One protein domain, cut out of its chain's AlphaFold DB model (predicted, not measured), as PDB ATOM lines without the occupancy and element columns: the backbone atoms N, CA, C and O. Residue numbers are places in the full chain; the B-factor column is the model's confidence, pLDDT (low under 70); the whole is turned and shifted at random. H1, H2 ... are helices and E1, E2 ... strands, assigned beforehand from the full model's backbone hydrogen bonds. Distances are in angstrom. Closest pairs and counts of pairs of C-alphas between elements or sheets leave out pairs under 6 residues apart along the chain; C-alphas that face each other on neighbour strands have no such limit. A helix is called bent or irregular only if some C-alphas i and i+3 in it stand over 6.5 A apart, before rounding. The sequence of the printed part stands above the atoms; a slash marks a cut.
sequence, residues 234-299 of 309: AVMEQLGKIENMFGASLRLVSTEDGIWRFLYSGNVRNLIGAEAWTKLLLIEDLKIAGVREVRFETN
ATOM      1  N   ALA A 234      19.385 -18.245  17.145       68.50
ATOM      2  CA  ALA A 234      19.582 -19.695  17.142       68.50
ATOM      3  C   ALA A 234      20.267 -20.191  18.430       68.50
ATOM      4  O   ALA A 234      19.914 -21.240  18.969       68.50
ATOM      5  N   VAL A 235      21.211 -19.412  18.964       70.25
ATOM      6  CA  VAL A 235      21.894 -19.708  20.229       70.25
ATOM      7  C   VAL A 235      20.970 -19.447  21.424       70.25
ATOM      8  O   VAL A 235      20.988 -20.222  22.379       70.25
ATOM      9  N   MET A 236      20.088 -18.444  21.355       70.81
ATOM     10  CA  MET A 236      19.031 -18.236  22.360       70.81
ATOM     11  C   MET A 236      18.017 -19.394  22.402       70.81
ATOM     12  O   MET A 236      17.621 -19.819  23.488       70.81
ATOM     13  N   GLU A 237      17.639 -19.973  21.259       71.75
ATOM     14  CA  GLU A 237      16.783 -21.173  21.225       71.75
ATOM     15  C   GLU A 237      17.483 -22.393  21.856       71.75
ATOM     16  O   GLU A 237      16.871 -23.182  22.581       71.75
ATOM     17  N   GLN A 238      18.787 -22.550  21.608       71.00
ATOM     18  CA  GLN A 238      19.595 -23.609  22.210       71.00
ATOM     19  C   GLN A 238      19.787 -23.421  23.724       71.00
ATOM     20  O   GLN A 238      19.659 -24.385  24.479       71.00
ATOM     21  N   LEU A 239      20.009 -22.188  24.185       73.12
ATOM     22  CA  LEU A 239      20.013 -21.824  25.604       73.12
ATOM     23  C   LEU A 239      18.691 -22.173  26.287       73.12
ATOM     24  O   LEU A 239      18.708 -22.770  27.359       73.12
ATOM     25  N   GLY A 240      17.555 -21.905  25.636       69.81
ATOM     26  CA  GLY A 240      16.240 -22.299  26.142       69.81
ATOM     27  C   GLY A 240      16.111 -23.810  26.383       69.81
ATOM     28  O   GLY A 240      15.366 -24.233  27.264       69.81
ATOM     29  N   LYS A 241      16.868 -24.656  25.669       72.44
ATOM     30  CA  LYS A 241      16.923 -26.109  25.934       72.44
ATOM     31  C   LYS A 241      17.712 -26.412  27.212       72.44
ATOM     32  O   LYS A 241      17.295 -27.280  27.972       72.44
ATOM     33  N   ILE A 242      18.793 -25.676  27.486       71.94
ATOM     34  CA  ILE A 242      19.545 -25.767  28.749       71.94
ATOM     35  C   ILE A 242      18.685 -25.283  29.922       71.94
ATOM     36  O   ILE A 242      18.538 -26.015  30.900       71.94
ATOM     37  N   GLU A 243      18.064 -24.107  29.814       71.06
ATOM     38  CA  GLU A 243      17.170 -23.578  30.852       71.06
ATOM     39  C   GLU A 243      16.006 -24.550  31.123       71.06
ATOM     40  O   GLU A 243      15.722 -24.858  32.273       71.06
ATOM     41  N   ASN A 244      15.418 -25.175  30.096       71.44
ATOM     42  CA  ASN A 244      14.400 -26.216  30.297       71.44
ATOM     43  C   ASN A 244      14.929 -27.503  30.970       71.44
ATOM     44  O   ASN A 244      14.174 -28.145  31.700       71.44
ATOM     45  N   MET A 245      16.194 -27.896  30.769       70.62
ATOM     46  CA  MET A 245      16.783 -29.074  31.436       70.62
ATOM     47  C   MET A 245      17.062 -28.847  32.926       70.62
ATOM     48  O   MET A 245      16.895 -29.769  33.725       70.62
ATOM     49  N   PHE A 246      17.467 -27.633  33.307       68.69
ATOM     50  CA  PHE A 246      17.643 -27.246  34.711       68.69
ATOM     51  C   PHE A 246      16.365 -26.655  35.338       68.69
ATOM     52  O   PHE A 246      16.324 -26.409  36.543       68.69
ATOM     53  N   GLY A 247      15.314 -26.447  34.541       68.25
ATOM     54  CA  GLY A 247      14.096 -25.743  34.930       68.25
ATOM     55  C   GLY A 247      14.368 -24.288  35.328       68.25
ATOM     56  O   GLY A 247      15.400 -23.703  35.011       68.25
ATOM     57  N   ALA A 248      13.476 -23.715  36.140       63.78
ATOM     58  CA  ALA A 248      13.631 -22.360  36.685       63.78
ATOM     59  C   ALA A 248      14.856 -22.172  37.620       63.78
ATOM     60  O   ALA A 248      15.015 -21.106  38.214       63.78
ATOM     61  N   SER A 249      15.705 -23.199  37.785       71.62
ATOM     62  CA  SER A 249      16.928 -23.157  38.593       71.62
ATOM     63  C   SER A 249      18.119 -22.495  37.898       71.62
ATOM     64  O   SER A 249      19.102 -22.213  38.581       71.62
ATOM     65  N   LEU A 250      18.075 -22.283  36.578       76.00
ATOM     66  CA  LEU A 250      19.165 -21.683  35.803       76.00
ATOM     67  C   LEU A 250      18.629 -20.602  34.860       76.00
ATOM     68  O   LEU A 250      17.635 -20.826  34.174       76.00
ATOM     69  N   ARG A 251      19.299 -19.446  34.805       78.25
ATOM     70  CA  ARG A 251      18.939 -18.342  33.904       78.25
ATOM     71  C   ARG A 251      20.175 -17.619  33.379       78.25
ATOM     72  O   ARG A 251      21.038 -17.258  34.175       78.25
ATOM     73  N   LEU A 252      20.256 -17.340  32.082       79.81
ATOM     74  CA  LEU A 252      21.352 -16.531  31.532       79.81
ATOM     75  C   LEU A 252      21.264 -15.053  31.988       79.81
ATOM     76  O   LEU A 252      20.183 -14.461  32.054       79.81
ATOM     77  N   VAL A 253      22.412 -14.452  32.324       79.00
ATOM     78  CA  VAL A 253      22.529 -13.067  32.831       79.00
ATOM     79  C   VAL A 253      23.354 -12.177  31.905       79.00
ATOM     80  O   VAL A 253      22.962 -11.036  31.675       79.00
ATOM     81  N   SER A 254      24.489 -12.679  31.407       75.94
ATOM     82  CA  SER A 254      25.414 -11.959  30.517       75.94
ATOM     83  C   SER A 254      26.242 -12.944  29.680       75.94
ATOM     84  O   SER A 254      26.459 -14.086  30.089       75.94
ATOM     85  N   THR A 255      26.711 -12.494  28.516       76.69
ATOM     86  CA  THR A 255      27.581 -13.228  27.571       76.69
ATOM     87  C   THR A 255      28.827 -12.422  27.175       76.69
ATOM     88  O   THR A 255      29.470 -12.700  26.160       76.69
ATOM     89  N   GLU A 256      29.152 -11.378  27.943       75.94
ATOM     90  CA  GLU A 256      30.187 -10.398  27.603       75.94
ATOM     91  C   GLU A 256      31.579 -11.015  27.432       75.94
ATOM     92  O   GLU A 256      32.038 -11.816  28.242       75.94
ATOM     93  N   ASP A 257      32.251 -10.621  26.348       75.25
ATOM     94  CA  ASP A 257      33.634 -10.968  25.997       75.25
ATOM     95  C   ASP A 257      33.947 -12.484  25.998       75.25
ATOM     96  O   ASP A 257      35.095 -12.917  26.149       75.25
ATOM     97  N   GLY A 258      32.909 -13.302  25.780       71.75
ATOM     98  CA  GLY A 258      32.980 -14.764  25.796       71.75
ATOM     99  C   GLY A 258      32.843 -15.388  27.189       71.75
ATOM    100  O   GLY A 258      33.045 -16.597  27.327       71.75
ATOM    101  N   ILE A 259      32.494 -14.603  28.212       78.62
ATOM    102  CA  ILE A 259      32.202 -15.057  29.575       78.62
ATOM    103  C   ILE A 259      30.686 -15.174  29.742       78.62
ATOM    104  O   ILE A 259      29.957 -14.184  29.772       78.62
ATOM    105  N   TRP A 260      30.209 -16.407  29.874       82.81
ATOM    106  CA  TRP A 260      28.792 -16.736  29.951       82.81
ATOM    107  C   TRP A 260      28.383 -16.869  31.413       82.81
ATOM    108  O   TRP A 260      28.775 -17.820  32.094       82.81
ATOM    109  N   ARG A 261      27.638 -15.885  31.912       80.69
ATOM    110  CA  ARG A 261      27.227 -15.798  33.315       80.69
ATOM    111  C   ARG A 261      25.802 -16.282  33.488       80.69
ATOM    112  O   ARG A 261      24.876 -15.675  32.951       80.69
ATOM    113  N   PHE A 262      25.630 -17.332  34.276       82.94
ATOM    114  CA  PHE A 262      24.326 -17.879  34.617       82.94
ATOM    115  C   PHE A 262      24.000 -17.621  36.081       82.94
ATOM    116  O   PHE A 262      24.835 -17.830  36.955       82.94
ATOM    117  N   LEU A 263      22.763 -17.222  36.342       80.38
ATOM    118  CA  LEU A 263      22.186 -17.198  37.670       80.38
ATOM    119  C   LEU A 263      21.705 -18.604  38.018       80.38
ATOM    120  O   LEU A 263      20.873 -19.154  37.293       80.38
ATOM    121  N   TYR A 264      22.187 -19.164  39.125       80.12
ATOM    122  CA  TYR A 264      21.700 -20.435  39.656       80.12
ATOM    123  C   TYR A 264      20.953 -20.231  40.976       80.12
ATOM    124  O   TYR A 264      21.506 -19.718  41.951       80.12
ATOM    125  N   SER A 265      19.687 -20.648  40.995       75.44
ATOM    126  CA  SER A 265      18.766 -20.580  42.141       75.44
ATOM    127  C   SER A 265      18.466 -21.957  42.753       75.44
ATOM    128  O   SER A 265      17.620 -22.078  43.639       75.44
ATOM    129  N   GLY A 266      19.146 -23.012  42.292       69.69
ATOM    130  CA  GLY A 266      19.069 -24.346  42.886       69.69
ATOM    131  C   GLY A 266      20.009 -24.546  44.087       69.69
ATOM    132  O   GLY A 266      20.706 -23.644  44.542       69.69
ATOM    133  N   ASN A 267      20.059 -25.776  44.599       71.25
ATOM    134  CA  ASN A 267      20.856 -26.136  45.777       71.25
ATOM    135  C   ASN A 267      22.375 -26.098  45.493       71.25
ATOM    136  O   ASN A 267      22.836 -26.804  44.598       71.25
ATOM    137  N   VAL A 268      23.173 -25.382  46.303       66.19
ATOM    138  CA  VAL A 268      24.646 -25.298  46.150       66.19
ATOM    139  C   VAL A 268      25.363 -26.644  46.070       66.19
ATOM    140  O   VAL A 268      26.363 -26.756  45.365       66.19
ATOM    141  N   ARG A 269      24.847 -27.703  46.706       65.88
ATOM    142  CA  ARG A 269      25.435 -29.055  46.590       65.88
ATOM    143  C   ARG A 269      25.434 -29.580  45.150       65.88
ATOM    144  O   ARG A 269      26.251 -30.434  44.818       65.88
ATOM    145  N   ASN A 270      24.551 -29.047  44.307       71.88
ATOM    146  CA  ASN A 270      24.434 -29.367  42.891       71.88
ATOM    147  C   ASN A 270      25.106 -28.316  41.986       71.88
ATOM    148  O   ASN A 270      25.204 -28.564  40.788       71.88
ATOM    149  N   LEU A 271      25.590 -27.185  42.526       69.75
ATOM    150  CA  LEU A 271      26.153 -26.064  41.757       69.75
ATOM    151  C   LEU A 271      27.304 -26.502  40.848       69.75
ATOM    152  O   LEU A 271      27.245 -26.298  39.645       69.75
ATOM    153  N   ILE A 272      28.310 -27.171  41.422       71.50
ATOM    154  CA  ILE A 272      29.498 -27.653  40.694       71.50
ATOM    155  C   ILE A 272      29.089 -28.637  39.585       71.50
ATOM    156  O   ILE A 272      29.658 -28.636  38.496       71.50
ATOM    157  N   GLY A 273      28.065 -29.458  39.846       75.75
ATOM    158  CA  GLY A 273      27.483 -30.347  38.846       75.75
ATOM    159  C   GLY A 273      26.807 -29.571  37.717       75.75
ATOM    160  O   GLY A 273      27.104 -29.818  36.553       75.75
ATOM    161  N   ALA A 274      25.934 -28.618  38.045       73.75
ATOM    162  CA  ALA A 274      25.223 -27.794  37.069       73.75
ATOM    163  C   ALA A 274      26.181 -26.953  36.209       73.75
ATOM    164  O   ALA A 274      25.995 -26.869  34.994       73.75
ATOM    165  N   GLU A 275      27.236 -26.402  36.812       76.44
ATOM    166  CA  GLU A 275      28.294 -25.661  36.128       76.44
ATOM    167  C   GLU A 275      29.070 -26.555  35.152       76.44
ATOM    168  O   GLU A 275      29.226 -26.196  33.984       76.44
ATOM    169  N   ALA A 276      29.502 -27.746  35.587       75.06
ATOM    170  CA  ALA A 276      30.198 -28.702  34.727       75.06
ATOM    171  C   ALA A 276      29.313 -29.190  33.565       75.06
ATOM    172  O   ALA A 276      29.753 -29.198  32.418       75.06
ATOM    173  N   TRP A 277      28.050 -29.535  33.838       78.69
ATOM    174  CA  TRP A 277      27.093 -29.939  32.804       78.69
ATOM    175  C   TRP A 277      26.802 -28.810  31.813       78.69
ATOM    176  O   TRP A 277      26.798 -29.048  30.611       78.69
ATOM    177  N   THR A 278      26.620 -27.574  32.280       78.25
ATOM    178  CA  THR A 278      26.367 -26.425  31.395       78.25
ATOM    179  C   THR A 278      27.597 -26.078  30.555       78.25
ATOM    180  O   THR A 278      27.451 -25.777  29.374       78.25
ATOM    181  N   LYS A 279      28.815 -26.210  31.101       80.88
ATOM    182  CA  LYS A 279      30.069 -26.106  30.329       80.88
ATOM    183  C   LYS A 279      30.131 -27.137  29.200       80.88
ATOM    184  O   LYS A 279      30.367 -26.752  28.058       80.88
ATOM    185  N   LEU A 280      29.871 -28.411  29.502       77.69
ATOM    186  CA  LEU A 280      29.839 -29.486  28.501       77.69
ATOM    187  C   LEU A 280      28.771 -29.225  27.428       77.69
ATOM    188  O   LEU A 280      29.071 -29.282  26.239       77.69
ATOM    189  N   LEU A 281      27.554 -28.850  27.830       79.00
ATOM    190  CA  LEU A 281      26.452 -28.570  26.906       79.00
ATOM    191  C   LEU A 281      26.766 -27.412  25.946       79.00
ATOM    192  O   LEU A 281      26.529 -27.532  24.747       79.00
ATOM    193  N   LEU A 282      27.317 -26.300  26.444       75.19
ATOM    194  CA  LEU A 282      27.634 -25.131  25.616       75.19
ATOM    195  C   LEU A 282      28.803 -25.391  24.646       75.19
ATOM    196  O   LEU A 282      28.770 -24.905  23.513       75.19
ATOM    197  N   ILE A 283      29.819 -26.147  25.077       71.12
ATOM    198  CA  ILE A 283      31.076 -26.342  24.334       71.12
ATOM    199  C   ILE A 283      31.036 -27.586  23.430       71.12
ATOM    200  O   ILE A 283      31.443 -27.506  22.272       71.12
ATOM    201  N   GLU A 284      30.562 -28.731  23.928       68.62
ATOM    202  CA  GLU A 284      30.640 -30.020  23.221       68.62
ATOM    203  C   GLU A 284      29.384 -30.318  22.390       68.62
ATOM    204  O   GLU A 284      29.502 -30.672  21.212       68.62
ATOM    205  N   ASP A 285      28.193 -30.143  22.977       65.25
ATOM    206  CA  ASP A 285      26.919 -30.499  22.334       65.25
ATOM    207  C   ASP A 285      26.392 -29.379  21.425       65.25
ATOM    208  O   ASP A 285      26.118 -29.609  20.244       65.25
ATOM    209  N   LEU A 286      26.273 -28.156  21.952       68.25
ATOM    210  CA  LEU A 286      25.776 -26.991  21.209       68.25
ATOM    211  C   LEU A 286      26.860 -26.305  20.368       68.25
ATOM    212  O   LEU A 286      26.540 -25.649  19.378       68.25
ATOM    213  N   LYS A 287      28.137 -26.483  20.738       70.25
ATOM    214  CA  LYS A 287      29.319 -25.959  20.026       70.25
ATOM    215  C   LYS A 287      29.250 -24.453  19.775       70.25
ATOM    216  O   LYS A 287      29.602 -23.974  18.694       70.25
ATOM    217  N   ILE A 288      28.785 -23.704  20.772       70.00
ATOM    218  CA  ILE A 288      28.601 -22.257  20.657       70.00
ATOM    219  C   ILE A 288      29.977 -21.596  20.543       70.00
ATOM    220  O   ILE A 288      30.798 -21.627  21.462       70.00
ATOM    221  N   ALA A 289      30.236 -20.995  19.384       65.19
ATOM    222  CA  ALA A 289      31.484 -20.297  19.124       65.19
ATOM    223  C   ALA A 289      31.637 -19.084  20.058       65.19
ATOM    224  O   ALA A 289      30.688 -18.340  20.301       65.19
ATOM    225  N   GLY A 290      32.851 -18.867  20.566       68.25
ATOM    226  CA  GLY A 290      33.169 -17.719  21.421       68.25
ATOM    227  C   GLY A 290      32.932 -17.918  22.923       68.25
ATOM    228  O   GLY A 290      33.269 -17.017  23.686       68.25
ATOM    229  N   VAL A 291      32.437 -19.076  23.379       71.69
ATOM    230  CA  VAL A 291      32.450 -19.423  24.814       71.69
ATOM    231  C   VAL A 291      33.901 -19.638  25.259       71.69
ATOM    232  O   VAL A 291      34.542 -20.613  24.871       71.69
ATOM    233  N   ARG A 292      34.430 -18.714  26.065       70.75
ATOM    234  CA  ARG A 292      35.751 -18.816  26.711       70.75
ATOM    235  C   ARG A 292      35.637 -19.331  28.135       70.75
ATOM    236  O   ARG A 292      36.457 -20.126  28.578       70.75
ATOM    237  N   GLU A 293      34.623 -18.861  28.850       74.12
ATOM    238  CA  GLU A 293      34.388 -19.212  30.241       74.12
ATOM    239  C   GLU A 293      32.885 -19.261  30.517       74.12
ATOM    240  O   GLU A 293      32.104 -18.520  29.923       74.12
ATOM    241  N   VAL A 294      32.486 -20.121  31.447       78.44
ATOM    242  CA  VAL A 294      31.126 -20.174  31.983       78.44
ATOM    243  C   VAL A 294      31.237 -19.980  33.488       78.44
ATOM    244  O   VAL A 294      31.984 -20.712  34.141       78.44
ATOM    245  N   ARG A 295      30.517 -18.995  34.024       78.06
ATOM    246  CA  ARG A 295      30.488 -18.655  35.451       78.06
ATOM    247  C   ARG A 295      29.072 -18.759  35.981       78.06
ATOM    248  O   ARG A 295      28.122 -18.380  35.297       78.06
ATOM    249  N   PHE A 296      28.944 -19.259  37.200       79.69
ATOM    250  CA  PHE A 296      27.669 -19.353  37.890       79.69
ATOM    251  C   PHE A 296      27.656 -18.349  39.043       79.69
ATOM    252  O   PHE A 296      28.441 -18.450  39.985       79.69
ATOM    253  N   GLU A 297      26.761 -17.374  38.956       74.31
ATOM    254  CA  GLU A 297      26.426 -16.467  40.046       74.31
ATOM    255  C   GLU A 297      25.270 -17.116  40.818       74.31
ATOM    256  O   GLU A 297      24.252 -17.496  40.239       74.31
ATOM    257  N   THR A 298      25.429 -17.316  42.124       66.88
ATOM    258  CA  THR A 298      24.356 -17.865  42.963       66.88
ATOM    259  C   THR A 298      23.714 -16.748  43.765       66.88
ATOM    260  O   THR A 298      24.413 -15.963  44.402       66.88
ATOM    261  N   ASN A 299      22.381 -16.709  43.784       57.00
ATOM    262  CA  ASN A 299      21.626 -15.819  44.668       57.00
ATOM    263  C   ASN A 299      21.641 -16.351  46.112       57.00
ATOM    264  O   ASN A 299      20.596 -16.670  46.677       57.00
TER     265      ASN A 299
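AT A GLANCE: This is residues 234 to 299 of the 309 residues of an uncharacterized protein of Nannochloropsis salina CCMP1776 (UniProt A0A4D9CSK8). A small sheet of three strands has both helices on one face and its other face bare: H2 covers E2 and E3 slantwise, and H1 sits towards the E1 edge, beside the strands. H1 and H2 run side by side in opposite ways, with few contacts between them. The printed part has 66 residues with two named helices and three named strands, in the order H1, E1, E2, H2, E3; the class is mixed, helices and strands. The sheet's order is E1, E2, E3, with E1 and E2 antiparallel and E2 and E3 parallel, a mixed sheet. The whole is compact, with a radius of gyration of the C-alphas of 10.8 A and a rounded outline of 29 by 21 by 18 A.

HOW THE PARTS SIT: Begin at the inner strand, E2, residues 259 to 264. Its antiparallel neighbour is the edge strand E1, residues 250 to 254, at 144 degrees; E1 and E2 form a hairpin, and you will find N 253 and O 261 at 2.8 A. On the other side of E2 is the edge strand E3, residues 293 to 298, parallel at 26 degrees, with N 262 and O 295 at 2.9 A. The sheet is only just strongly twisted, its C-alphas lying up to 4.3 A off the best plane. H2, residues 268 to 285, is on the sheet at a height of 8.5 A, over E2 and E3 and slantwise to the strands, at 40 degrees to E2 on the local plane. Its closest C-alphas to E3 are those of Lys 279 and Val 294, 6.2 A apart. E2, H2 and E3 form a strand-helix-strand unit, two parallel neighbour strands with a helix between them in the chain, and its crossover is right-handed. With H2 on one face, the sheet makes two layers. H1, residues 234 to 249, is on the same face, over none of the strands, at a height of 4.3 A, only just above the sheet's level. Its closest C-alphas to E1 are those of Glu 243 and Leu 250, 5.7 A apart. H1, with residues 242 to 246 alone, only just touches residues 274 to 281 of H2, with 3 pairs of C-alphas within 8 A; the closest are those of Ile 242 and Thr 278, 7.3 A apart, and the lines stand at a shallow tilt of 20 degrees, opposite ways. Of the O i to N i+4 pairs, 10 of 12 in H1 and 11 of 14 in H2 are within hydrogen-bond range.

IN THESE COORDINATES: Find C-alpha 259 at (32.202, -15.057, 29.575); from there E2 runs 15.5 A to residue 264. E1 is 12.7 A long, and E3 runs 16.3 A to C-alpha 298 at (24.356, -17.865, 42.963). H2 spans 24.5 A and is irregular, with C-alphas 269 and 272 7.3 A apart. H1 starts at C-alpha 234, (19.582, -19.695, 17.142), and spans 21.9 A; it has a kink of 61 degrees near residue 243 and is irregular, with C-alphas 245 and 248 9.1 A apart.

THE WHOLE: The two C-alphas farthest apart are those of Ala 234 and Arg 269, at 31.4 A. The printed part has no cut. The links H1 to E1, E1 to E2 and E2 to H2 are tight, and H2 to E3, with 7 residues between them, is short. Look in the B-factor column for a mean pLDDT of the printed part of 73.2; 16 residues are under 70, among them residues 246 to 248, 284 to 286 and 298 to 299.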